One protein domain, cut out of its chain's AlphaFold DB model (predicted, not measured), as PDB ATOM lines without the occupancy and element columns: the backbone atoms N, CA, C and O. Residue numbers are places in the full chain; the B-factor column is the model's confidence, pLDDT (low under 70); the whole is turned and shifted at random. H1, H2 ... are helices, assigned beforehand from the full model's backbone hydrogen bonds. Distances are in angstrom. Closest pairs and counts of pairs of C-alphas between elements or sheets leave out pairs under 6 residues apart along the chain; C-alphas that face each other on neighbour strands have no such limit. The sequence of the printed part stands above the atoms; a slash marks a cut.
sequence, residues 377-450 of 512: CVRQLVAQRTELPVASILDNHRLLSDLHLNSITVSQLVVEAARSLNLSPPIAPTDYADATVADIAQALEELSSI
ATOM      1  N   CYS A 377       8.166  11.301 -47.210       65.88
ATOM      2  CA  CYS A 377       7.355  11.921 -46.154       65.88
ATOM      3  C   CYS A 377       5.884  11.465 -46.195       65.88
ATOM      4  O   CYS A 377       5.349  11.005 -45.187       65.88
ATOM      5  N   VAL A 378       5.244  11.510 -47.370       67.00
ATOM      6  CA  VAL A 378       3.828  11.128 -47.514       67.00
ATOM      7  C   VAL A 378       3.648   9.625 -47.297       67.00
ATOM      8  O   VAL A 378       2.791   9.222 -46.516       67.00
ATOM      9  N   ARG A 379       4.507   8.784 -47.890       74.25
ATOM     10  CA  ARG A 379       4.458   7.323 -47.695       74.25
ATOM     11  C   ARG A 379       4.666   6.918 -46.236       74.25
ATOM     12  O   ARG A 379       3.979   6.023 -45.755       74.25
ATOM     13  N   GLN A 380       5.579   7.577 -45.524       71.56
ATOM     14  CA  GLN A 380       5.837   7.314 -44.105       71.56
ATOM     15  C   GLN A 380       4.635   7.672 -43.229       71.56
ATOM     16  O   GLN A 380       4.263   6.885 -42.360       71.56
ATOM     17  N   LEU A 381       3.995   8.816 -43.481       69.88
ATOM     18  CA  LEU A 381       2.800   9.230 -42.744       69.88
ATOM     19  C   LEU A 381       1.603   8.324 -43.048       69.88
ATOM     20  O   LEU A 381       0.880   7.930 -42.135       69.88
ATOM     21  N   VAL A 382       1.425   7.918 -44.306       72.12
ATOM     22  CA  VAL A 382       0.387   6.956 -44.708       72.12
ATOM     23  C   VAL A 382       0.608   5.594 -44.049       72.12
ATOM     24  O   VAL A 382      -0.329   5.032 -43.486       72.12
ATOM     25  N   ALA A 383       1.838   5.085 -44.047       77.81
ATOM     26  CA  ALA A 383       2.202   3.831 -43.392       77.81
ATOM     27  C   ALA A 383       1.922   3.859 -41.880       77.81
ATOM     28  O   ALA A 383       1.316   2.937 -41.343       77.81
ATOM     29  N   GLN A 384       2.279   4.952 -41.195       76.56
ATOM     30  CA  GLN A 384       1.977   5.128 -39.770       76.56
ATOM     31  C   GLN A 384       0.471   5.166 -39.485       76.56
ATOM     32  O   GLN A 384       0.025   4.606 -38.490       76.56
ATOM     33  N   ARG A 385      -0.319   5.812 -40.350       78.12
ATOM     34  CA  ARG A 385      -1.776   5.935 -40.180       78.12
ATOM     35  C   ARG A 385      -2.543   4.655 -40.503       78.12
ATOM     36  O   ARG A 385      -3.634   4.471 -39.977       78.12
ATOM     37  N   THR A 386      -1.989   3.810 -41.365       80.56
ATOM     38  CA  THR A 386      -2.588   2.533 -41.793       80.56
ATOM     39  C   THR A 386      -2.033   1.326 -41.038       80.56
ATOM     40  O   THR A 386      -2.525   0.221 -41.232       80.56
ATOM     41  N   GLU A 387      -1.014   1.525 -40.194       81.00
ATOM     42  CA  GLU A 387      -0.244   0.465 -39.522       81.00
ATOM     43  C   GLU A 387       0.380  -0.557 -40.494       81.00
ATOM     44  O   GLU A 387       0.703  -1.689 -40.129       81.00
ATOM     45  N   LEU A 388       0.588  -0.148 -41.748       80.81
ATOM     46  CA  LEU A 388       1.205  -0.970 -42.780       80.81
ATOM     47  C   LEU A 388       2.707  -0.671 -42.898       80.81
ATOM     48  O   LEU A 388       3.145   0.454 -42.649       80.81
ATOM     49  N   PRO A 389       3.530  -1.641 -43.331       75.25
ATOM     50  CA  PRO A 389       4.914  -1.367 -43.701       75.25
ATOM     51  C   PRO A 389       5.000  -0.284 -44.790       75.25
ATOM     52  O   PRO A 389       4.255  -0.316 -45.766       75.25
ATOM     53  N   VAL A 390       5.971   0.635 -44.699       73.44
ATOM     54  CA  VAL A 390       6.189   1.675 -45.735       73.44
ATOM     55  C   VAL A 390       6.363   1.057 -47.130       73.44
ATOM     56  O   VAL A 390       5.891   1.613 -48.116       73.44
ATOM     57  N   ALA A 391       6.971  -0.131 -47.209       73.69
ATOM     58  CA  ALA A 391       7.185  -0.867 -48.455       73.69
ATOM     59  C   ALA A 391       5.892  -1.368 -49.132       73.69
ATOM     60  O   ALA A 391       5.921  -1.673 -50.319       73.69
ATOM     61  N   SER A 392       4.771  -1.458 -48.408       77.12
ATOM     62  CA  SER A 392       3.466  -1.822 -48.978       77.12
ATOM     63  C   SER A 392       2.616  -0.614 -49.376       77.12
ATOM     64  O   SER A 392       1.501  -0.800 -49.850       77.12
ATOM     65  N   ILE A 393       3.110   0.617 -49.196       80.00
ATOM     66  CA  ILE A 393       2.429   1.833 -49.651       80.00
ATOM     67  C   ILE A 393       3.000   2.236 -51.011       80.00
ATOM     68  O   ILE A 393       4.130   2.719 -51.104       80.00
ATOM     69  N   LEU A 394       2.213   2.028 -52.066       79.12
ATOM     70  CA  LEU A 394       2.575   2.392 -53.432       79.12
ATOM     71  C   LEU A 394       2.059   3.792 -53.783       79.12
ATOM     72  O   LEU A 394       1.042   4.244 -53.264       79.12
ATOM     73  N   ASP A 395       2.752   4.457 -54.706       74.75
ATOM     74  CA  ASP A 395       2.425   5.814 -55.168       74.75
ATOM     75  C   ASP A 395       1.019   5.944 -55.759       74.75
ATOM     76  O   ASP A 395       0.386   6.988 -55.632       74.75
ATOM     77  N   ASN A 396       0.520   4.876 -56.378       78.94
ATOM     78  CA  ASN A 396      -0.788   4.835 -57.020       78.94
ATOM     79  C   ASN A 396      -1.935   4.453 -56.073       78.94
ATOM     80  O   ASN A 396      -3.080   4.440 -56.521       78.94
ATOM     81  N   HIS A 397      -1.661   4.137 -54.801       81.88
ATOM     82  CA  HIS A 397      -2.716   3.828 -53.840       81.88
ATOM     83  C   HIS A 397      -3.563   5.066 -53.566       81.88
ATOM     84  O   HIS A 397      -3.055   6.100 -53.126       81.88
ATOM     85  N   ARG A 398      -4.871   4.943 -53.782       83.62
ATOM     86  CA  ARG A 398      -5.863   5.938 -53.375       83.62
ATOM     87  C   ARG A 398      -6.094   5.852 -51.879       83.62
ATOM     88  O   ARG A 398      -6.383   4.780 -51.340       83.62
ATOM     89  N   LEU A 399      -6.007   6.994 -51.203       79.25
ATOM     90  CA  LEU A 399      -6.111   7.018 -49.748       79.25
ATOM     91  C   LEU A 399      -7.488   6.549 -49.244       79.25
ATOM     92  O   LEU A 399      -7.553   5.823 -48.254       79.25
ATOM     93  N   LEU A 400      -8.571   6.910 -49.945       79.69
ATOM     94  CA  LEU A 400      -9.941   6.491 -49.620       79.69
ATOM     95  C   LEU A 400     -10.234   5.037 -50.010       79.69
ATOM     96  O   LEU A 400     -10.695   4.257 -49.178       79.69
ATOM     97  N   SER A 401     -10.028   4.676 -51.282       77.62
ATOM     98  CA  SER A 401     -10.513   3.393 -51.807       77.62
ATOM     99  C   SER A 401      -9.583   2.224 -51.510       77.62
ATOM    100  O   SER A 401     -10.074   1.138 -51.208       77.62
ATOM    101  N   ASP A 402      -8.268   2.443 -51.566       82.75
ATOM    102  CA  ASP A 402      -7.284   1.353 -51.543       82.75
ATOM    103  C   ASP A 402      -6.690   1.169 -50.145       82.75
ATOM    104  O   ASP A 402      -6.366   0.056 -49.739       82.75
ATOM    105  N   LEU A 403      -6.569   2.265 -49.391       81.75
ATOM    106  CA  LEU A 403      -6.040   2.272 -48.025       81.75
ATOM    107  C   LEU A 403      -7.124   2.458 -46.958       81.75
ATOM    108  O   LEU A 403      -6.810   2.529 -45.771       81.75
ATOM    109  N   HIS A 404      -8.393   2.511 -47.380       80.12
ATOM    110  CA  HIS A 404      -9.577   2.589 -46.522       80.12
ATOM    111  C   HIS A 404      -9.532   3.713 -45.468       80.12
ATOM    112  O   HIS A 404     -10.142   3.604 -44.401       80.12
ATOM    113  N   LEU A 405      -8.828   4.814 -45.753       80.19
ATOM    114  CA  LEU A 405      -8.818   5.999 -44.899       80.19
ATOM    115  C   LEU A 405     -10.103   6.801 -45.113       80.19
ATOM    116  O   LEU A 405     -10.690   6.777 -46.184       80.19
ATOM    117  N   ASN A 406     -10.544   7.555 -44.108       82.62
ATOM    118  CA  ASN A 406     -11.644   8.505 -44.288       82.62
ATOM    119  C   ASN A 406     -11.111   9.903 -44.660       82.62
ATOM    120  O   ASN A 406      -9.949  10.230 -44.415       82.62
ATOM    121  N   SER A 407     -11.975  10.758 -45.212       73.81
ATOM    122  CA  SER A 407     -11.611  12.104 -45.686       73.81
ATOM    123  C   SER A 407     -11.023  13.019 -44.601       73.81
ATOM    124  O   SER A 407     -10.211  13.897 -44.904       73.81
ATOM    125  N   ILE A 408     -11.378  12.798 -43.329       76.94
ATOM    126  CA  ILE A 408     -10.830  13.534 -42.180       76.94
ATOM    127  C   ILE A 408      -9.380  13.112 -41.931       76.94
ATOM    128  O   ILE A 408      -8.507  13.966 -41.785       76.94
ATOM    129  N   THR A 409      -9.105  11.806 -41.924       76.62
ATOM    130  CA  THR A 409      -7.754  11.255 -41.761       76.62
ATOM    131  C   THR A 409      -6.847  11.666 -42.918       76.62
ATOM    132  O   THR A 409      -5.705  12.043 -42.679       76.62
ATOM    133  N   VAL A 410      -7.365  11.682 -44.149       77.62
ATOM    134  CA  VAL A 410      -6.636  12.176 -45.329       77.62
ATOM    135  C   VAL A 410      -6.278  13.656 -45.189       77.62
ATOM    136  O   VAL A 410      -5.120  14.032 -45.347       77.62
ATOM    137  N   SER A 411      -7.241  14.491 -44.794       75.50
ATOM    138  CA  SER A 411      -7.013  15.925 -44.574       75.50
ATOM    139  C   SER A 411      -5.967  16.185 -43.481       75.50
ATOM    140  O   SER A 411      -5.096  17.041 -43.632       75.50
ATOM    141  N   GLN A 412      -6.026  15.433 -42.377       77.00
ATOM    142  CA  GLN A 412      -5.046  15.520 -41.290       77.00
ATOM    143  C   GLN A 412      -3.651  15.094 -41.745       77.00
ATOM    144  O   GLN A 412      -2.677  15.760 -41.399       77.00
ATOM    145  N   LEU A 413      -3.564  14.032 -42.546       78.06
ATOM    146  CA  LEU A 413      -2.314  13.527 -43.101       78.06
ATOM    147  C   LEU A 413      -1.647  14.568 -44.004       78.06
ATOM    148  O   LEU A 413      -0.456  14.819 -43.859       78.06
ATOM    149  N   VAL A 414      -2.410  15.225 -44.882       75.44
ATOM    150  CA  VAL A 414      -1.904  16.287 -45.768       75.44
ATOM    151  C   VAL A 414      -1.380  17.480 -44.957       75.44
ATOM    152  O   VAL A 414      -0.298  17.994 -45.232       75.44
ATOM    153  N   VAL A 415      -2.101  17.897 -43.910       75.44
ATOM    154  CA  VAL A 415      -1.674  18.987 -43.012       75.44
ATOM    155  C   VAL A 415      -0.421  18.607 -42.215       75.44
ATOM    156  O   VAL A 415       0.470  19.433 -42.024       75.44
ATOM    157  N   GLU A 416      -0.339  17.366 -41.744       73.75
ATOM    158  CA  GLU A 416       0.810  16.839 -41.007       73.75
ATOM    159  C   GLU A 416       2.044  16.684 -41.904       73.75
ATOM    160  O   GLU A 416       3.151  17.037 -41.490       73.75
ATOM    161  N   ALA A 417       1.853  16.260 -43.155       71.75
ATOM    162  CA  ALA A 417       2.892  16.203 -44.174       71.75
ATOM    163  C   ALA A 417       3.410  17.605 -44.524       71.75
ATOM    164  O   ALA A 417       4.621  17.821 -44.505       71.75
ATOM    165  N   ALA A 418       2.516  18.577 -44.742       71.44
ATOM    166  CA  ALA A 418       2.885  19.974 -44.975       71.44
ATOM    167  C   ALA A 418       3.709  20.542 -43.807       71.44
ATOM    168  O   ALA A 418       4.795  21.076 -44.020       71.44
ATOM    169  N   ARG A 419       3.263  20.343 -42.558       71.00
ATOM    170  CA  ARG A 419       4.009  20.786 -41.364       71.00
ATOM    171  C   ARG A 419       5.361  20.094 -41.213       71.00
ATOM    172  O   ARG A 419       6.339  20.754 -40.884       71.00
ATOM    173  N   SER A 420       5.438  18.790 -41.473       64.69
ATOM    174  CA  SER A 420       6.689  18.016 -41.385       64.69
ATOM    175  C   SER A 420       7.731  18.442 -42.428       64.69
ATOM    176  O   SER A 420       8.931  18.187 -42.256       64.69
ATOM    177  N   LEU A 421       7.261  19.103 -43.492       62.78
ATOM    178  CA  LEU A 421       8.035  19.719 -44.566       62.78
ATOM    179  C   LEU A 421       8.191  21.248 -44.407       62.78
ATOM    180  O   LEU A 421       8.743  21.880 -45.301       62.78
ATOM    181  N   ASN A 422       7.757  21.843 -43.286       64.88
ATOM    182  CA  ASN A 422       7.757  23.296 -43.033       64.88
ATOM    183  C   ASN A 422       6.991  24.135 -44.081       64.88
ATOM    184  O   ASN A 422       7.335  25.288 -44.333       64.88
ATOM    185  N   LEU A 423       5.934  23.580 -44.674       69.06
ATOM    186  CA  LEU A 423       5.058  24.267 -45.624       69.06
ATOM    187  C   LEU A 423       3.799  24.800 -44.936       69.06
ATOM    188  O   LEU A 423       3.270  24.190 -44.000       69.06
ATOM    189  N   SER A 424       3.272  25.915 -45.445       72.31
ATOM    190  CA  SER A 424       1.932  26.380 -45.081       72.31
ATOM    191  C   SER A 424       0.894  25.341 -45.529       72.31
ATOM    192  O   SER A 424       0.928  24.915 -46.686       72.31
ATOM    193  N   PRO A 425      -0.018  24.900 -44.644       69.19
ATOM    194  CA  PRO A 425      -1.000  23.883 -44.994       69.19
ATOM    195  C   PRO A 425      -1.942  24.385 -46.104       69.19
ATOM    196  O   PRO A 425      -2.313  25.562 -46.091       69.19
ATOM    197  N   PRO A 426      -2.348  23.517 -47.050       67.50
ATOM    198  CA  PRO A 426      -3.230  23.902 -48.148       67.50
ATOM    199  C   PRO A 426      -4.581  24.426 -47.644       67.50
ATOM    200  O   PRO A 426      -5.124  23.936 -46.652       67.50
ATOM    201  N   ILE A 427      -5.133  25.413 -48.359       57.25
ATOM    202  CA  ILE A 427      -6.351  26.159 -47.986       57.25
ATOM    203  C   ILE A 427      -7.608  25.262 -48.014       57.25
ATOM    204  O   ILE A 427      -8.567  25.531 -47.292       57.25
ATOM    205  N   ALA A 428      -7.583  24.159 -48.773       68.19
ATOM    206  CA  ALA A 428      -8.670  23.182 -48.858       68.19
ATOM    207  C   ALA A 428      -8.151  21.727 -48.755       68.19
ATOM    208  O   ALA A 428      -8.025  21.029 -49.759       68.19
ATOM    209  N   PRO A 429      -7.860  21.218 -47.542       58.72
ATOM    210  CA  PRO A 429      -7.377  19.844 -47.346       58.72
ATOM    211  C   PRO A 429      -8.362  18.760 -47.821       58.72
ATOM    212  O   PRO A 429      -7.962  17.631 -48.098       58.72
ATOM    213  N   THR A 430      -9.650  19.098 -47.920       62.78
ATOM    214  CA  THR A 430     -10.728  18.198 -48.349       62.78
ATOM    215  C   THR A 430     -10.693  17.856 -49.835       62.78
ATOM    216  O   THR A 430     -11.273  16.844 -50.222       62.78
ATOM    217  N   ASP A 431      -9.989  18.642 -50.653       67.75
ATOM    218  CA  ASP A 431      -9.877  18.412 -52.100       67.75
ATOM    219  C   ASP A 431      -8.995  17.193 -52.423       67.75
ATOM    220  O   ASP A 431      -9.062  16.636 -53.516       67.75
ATOM    221  N   TYR A 432      -8.226  16.716 -51.440       70.19
ATOM    222  CA  TYR A 432      -7.349  15.548 -51.552       70.19
ATOM    223  C   TYR A 432      -8.013  14.238 -51.121       70.19
ATOM    224  O   TYR A 432      -7.331  13.224 -51.002       70.19
ATOM    225  N   ALA A 433      -9.321  14.235 -50.845       69.25
ATOM    226  CA  ALA A 433      -9.994  13.085 -50.246       69.25
ATOM    227  C   ALA A 433      -9.788  11.790 -51.057       69.25
ATOM    228  O   ALA A 433      -9.456  10.765 -50.467       69.25
ATOM    229  N   ASP A 434      -9.914  11.843 -52.388       74.94
ATOM    230  CA  ASP A 434      -9.737  10.696 -53.300       74.94
ATOM    231  C   ASP A 434      -8.390  10.718 -54.055       74.94
ATOM    232  O   ASP A 434      -8.237  10.126 -55.123       74.94
ATOM    233  N   ALA A 435      -7.407  11.439 -53.515       81.00
ATOM    234  CA  ALA A 435      -6.083  11.557 -54.107       81.00
ATOM    235  C   ALA A 435      -5.248  10.282 -53.894       81.00
ATOM    236  O   ALA A 435      -5.415   9.547 -52.908       81.00
ATOM    237  N   THR A 436      -4.319  10.029 -54.813       84.81
ATOM    238  CA  THR A 436      -3.274   9.024 -54.620       84.81
ATOM    239  C   THR A 436      -2.154   9.551 -53.720       84.81
ATOM    240  O   THR A 436      -2.015  10.756 -53.487       84.81
ATOM    241  N   VAL A 437      -1.319   8.643 -53.212       77.69
ATOM    242  CA  VAL A 437      -0.100   9.001 -52.468       77.69
ATOM    243  C   VAL A 437       0.808   9.924 -53.297       77.69
ATOM    244  O   VAL A 437       1.364  10.880 -52.751       77.69
ATOM    245  N   ALA A 438       0.914   9.685 -54.610       73.06
ATOM    246  CA  ALA A 438       1.656  10.534 -55.539       73.06
ATOM    247  C   ALA A 438       1.035  11.923 -55.708       73.06
ATOM    248  O   ALA A 438       1.767  12.907 -55.666       73.06
ATOM    249  N   ASP A 439      -0.291  12.021 -55.839       76.69
ATOM    250  CA  ASP A 439      -0.982  13.307 -56.013       76.69
ATOM    251  C   ASP A 439      -0.744  14.240 -54.815       76.69
ATOM    252  O   ASP A 439      -0.532  15.441 -54.974       76.69
ATOM    253  N   ILE A 440      -0.719  13.684 -53.599       74.56
ATOM    254  CA  ILE A 440      -0.437  14.453 -52.378       74.56
ATOM    255  C   ILE A 440       1.036  14.848 -52.305       74.56
ATOM    256  O   ILE A 440       1.346  15.980 -51.933       74.56
ATOM    257  N   ALA A 441       1.951  13.944 -52.667       72.50
ATOM    258  CA  ALA A 441       3.372  14.269 -52.734       72.50
ATOM    259  C   ALA A 441       3.635  15.393 -53.748       72.50
ATOM    260  O   ALA A 441       4.324  16.357 -53.420       72.50
ATOM    261  N   GLN A 442       3.016  15.320 -54.926       71.12
ATOM    262  CA  GLN A 442       3.118  16.333 -55.968       71.12
ATOM    263  C   GLN A 442       2.520  17.674 -55.524       71.12
ATOM    264  O   GLN A 442       3.166  18.704 -55.678       71.12
ATOM    265  N   ALA A 443       1.333  17.687 -54.915       70.38
ATOM    266  CA  ALA A 443       0.720  18.925 -54.435       70.38
ATOM    267  C   ALA A 443       1.564  19.621 -53.350       70.38
ATOM    268  O   ALA A 443       1.679  20.845 -53.327       70.38
ATOM    269  N   LEU A 444       2.191  18.850 -52.456       69.94
ATOM    270  CA  LEU A 444       3.107  19.389 -51.445       69.94
ATOM    271  C   LEU A 444       4.404  19.916 -52.068       69.94
ATOM    272  O   LEU A 444       4.945  20.921 -51.608       69.94
ATOM    273  N   GLU A 445       4.894  19.288 -53.131       65.94
ATOM    274  CA  GLU A 445       6.030  19.797 -53.898       65.94
ATOM    275  C   GLU A 445       5.689  21.088 -54.647       65.94
ATOM    276  O   GLU A 445       6.470  22.039 -54.604       65.94
ATOM    277  N   GLU A 446       4.510  21.173 -55.264       64.25
ATOM    278  CA  GLU A 446       4.013  22.397 -55.896       64.25
ATOM    279  C   GLU A 446       3.904  23.526 -54.860       64.25
ATOM    280  O   GLU A 446       4.418  24.622 -55.089       64.25
ATOM    281  N   LEU A 447       3.383  23.250 -53.662       64.25
ATOM    282  CA  LEU A 447       3.368  24.208 -52.550       64.25
ATOM    283  C   LEU A 447       4.774  24.615 -52.087       64.25
ATOM    284  O   LEU A 447       4.990  25.784 -51.768       64.25
ATOM    285  N   SER A 448       5.743  23.697 -52.092       59.25
ATOM    286  CA  SER A 448       7.146  24.026 -51.800       59.25
ATOM    287  C   SER A 448       7.782  24.924 -52.861       59.25
ATOM    288  O   SER A 448       8.647  25.731 -52.536       59.25
ATOM    289  N   SER A 449       7.317  24.828 -54.108       53.25
ATOM    290  CA  SER A 449       7.772  25.681 -55.209       53.25
ATOM    291  C   SER A 449       7.084  27.053 -55.238       53.25
ATOM    292  O   SER A 449       7.669  28.016 -55.724       53.25
ATOM    293  N   ILE A 450       5.865  27.156 -54.691       52.94
ATOM    294  CA  ILE A 450       5.051  28.386 -54.629       52.94
ATOM    295  C   ILE A 450       5.324  29.201 -53.350       52.94
ATOM    296  O   ILE A 450       5.033  30.397 -53.306       52.94
TER     297      ILE A 450
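What this domain is: This is residues 377 to 450 of the 512 residues of the protein "Acyltransferase domain-containing protein" of Okeania sp. SIO2B3 (UniProt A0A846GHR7). Three helices, H1, H2 and H4, make a small, crossed bundle, with H1 packing by its first turns on both H2 and H4. A long stretch without a named element, residues 387 to 406, winds through one end of the domain, and the little helix H3 packs on H2. The printed part has 74 residues with four named helices, in the order H1 H2 H3 H4, and no named strand; the class is all helix. It is compact, with a radius of gyration of the C-alphas of 11.1 A, and spans 30 by 21 by 17 A.

How they stand to each other: Start at H1, residues 377 to 386, and go on to the hub, H2, residues 407 to 420: they touch as a helical hairpin, closest at the C-alphas of Val 378 and Ala 417, 6.1 A apart, at a steep tilt of 40 degrees, opposite ways. H3, residues 429 to 432, touches H2, closest at C-alphas 411 and 429, 4.8 A apart. H4, residues 437 to 450, touches H1 with residues 437 to 441 alone, closest at C-alphas 378 and 441, 6.1 A apart. H2 and H4 only just touch, with 3 pairs of C-alphas within 8 A. H1 and H3 are apart. In H1, H2 and H4 every O i to N i+4 pair is within hydrogen-bond range; H3 is too short for one.

Where its parts are: Find C-alpha 377 at (7.355, 11.921, -46.154); from there H1 runs 14.4 A. H2 covers 19.7 A, H3 6.0 A. H4 runs 20.2 A to C-alpha 450 at (5.051, 28.386, -54.629).

The domain as a whole: The C-alphas farthest apart, of Glu 387 and Ile 450, are 32.2 A apart. The printed part has no cut; the link from H1 to H2 is long. Mean pLDDT of the printed part is 73.0, with 22 residues under 70, among them 425 to 431 and 444 to 450.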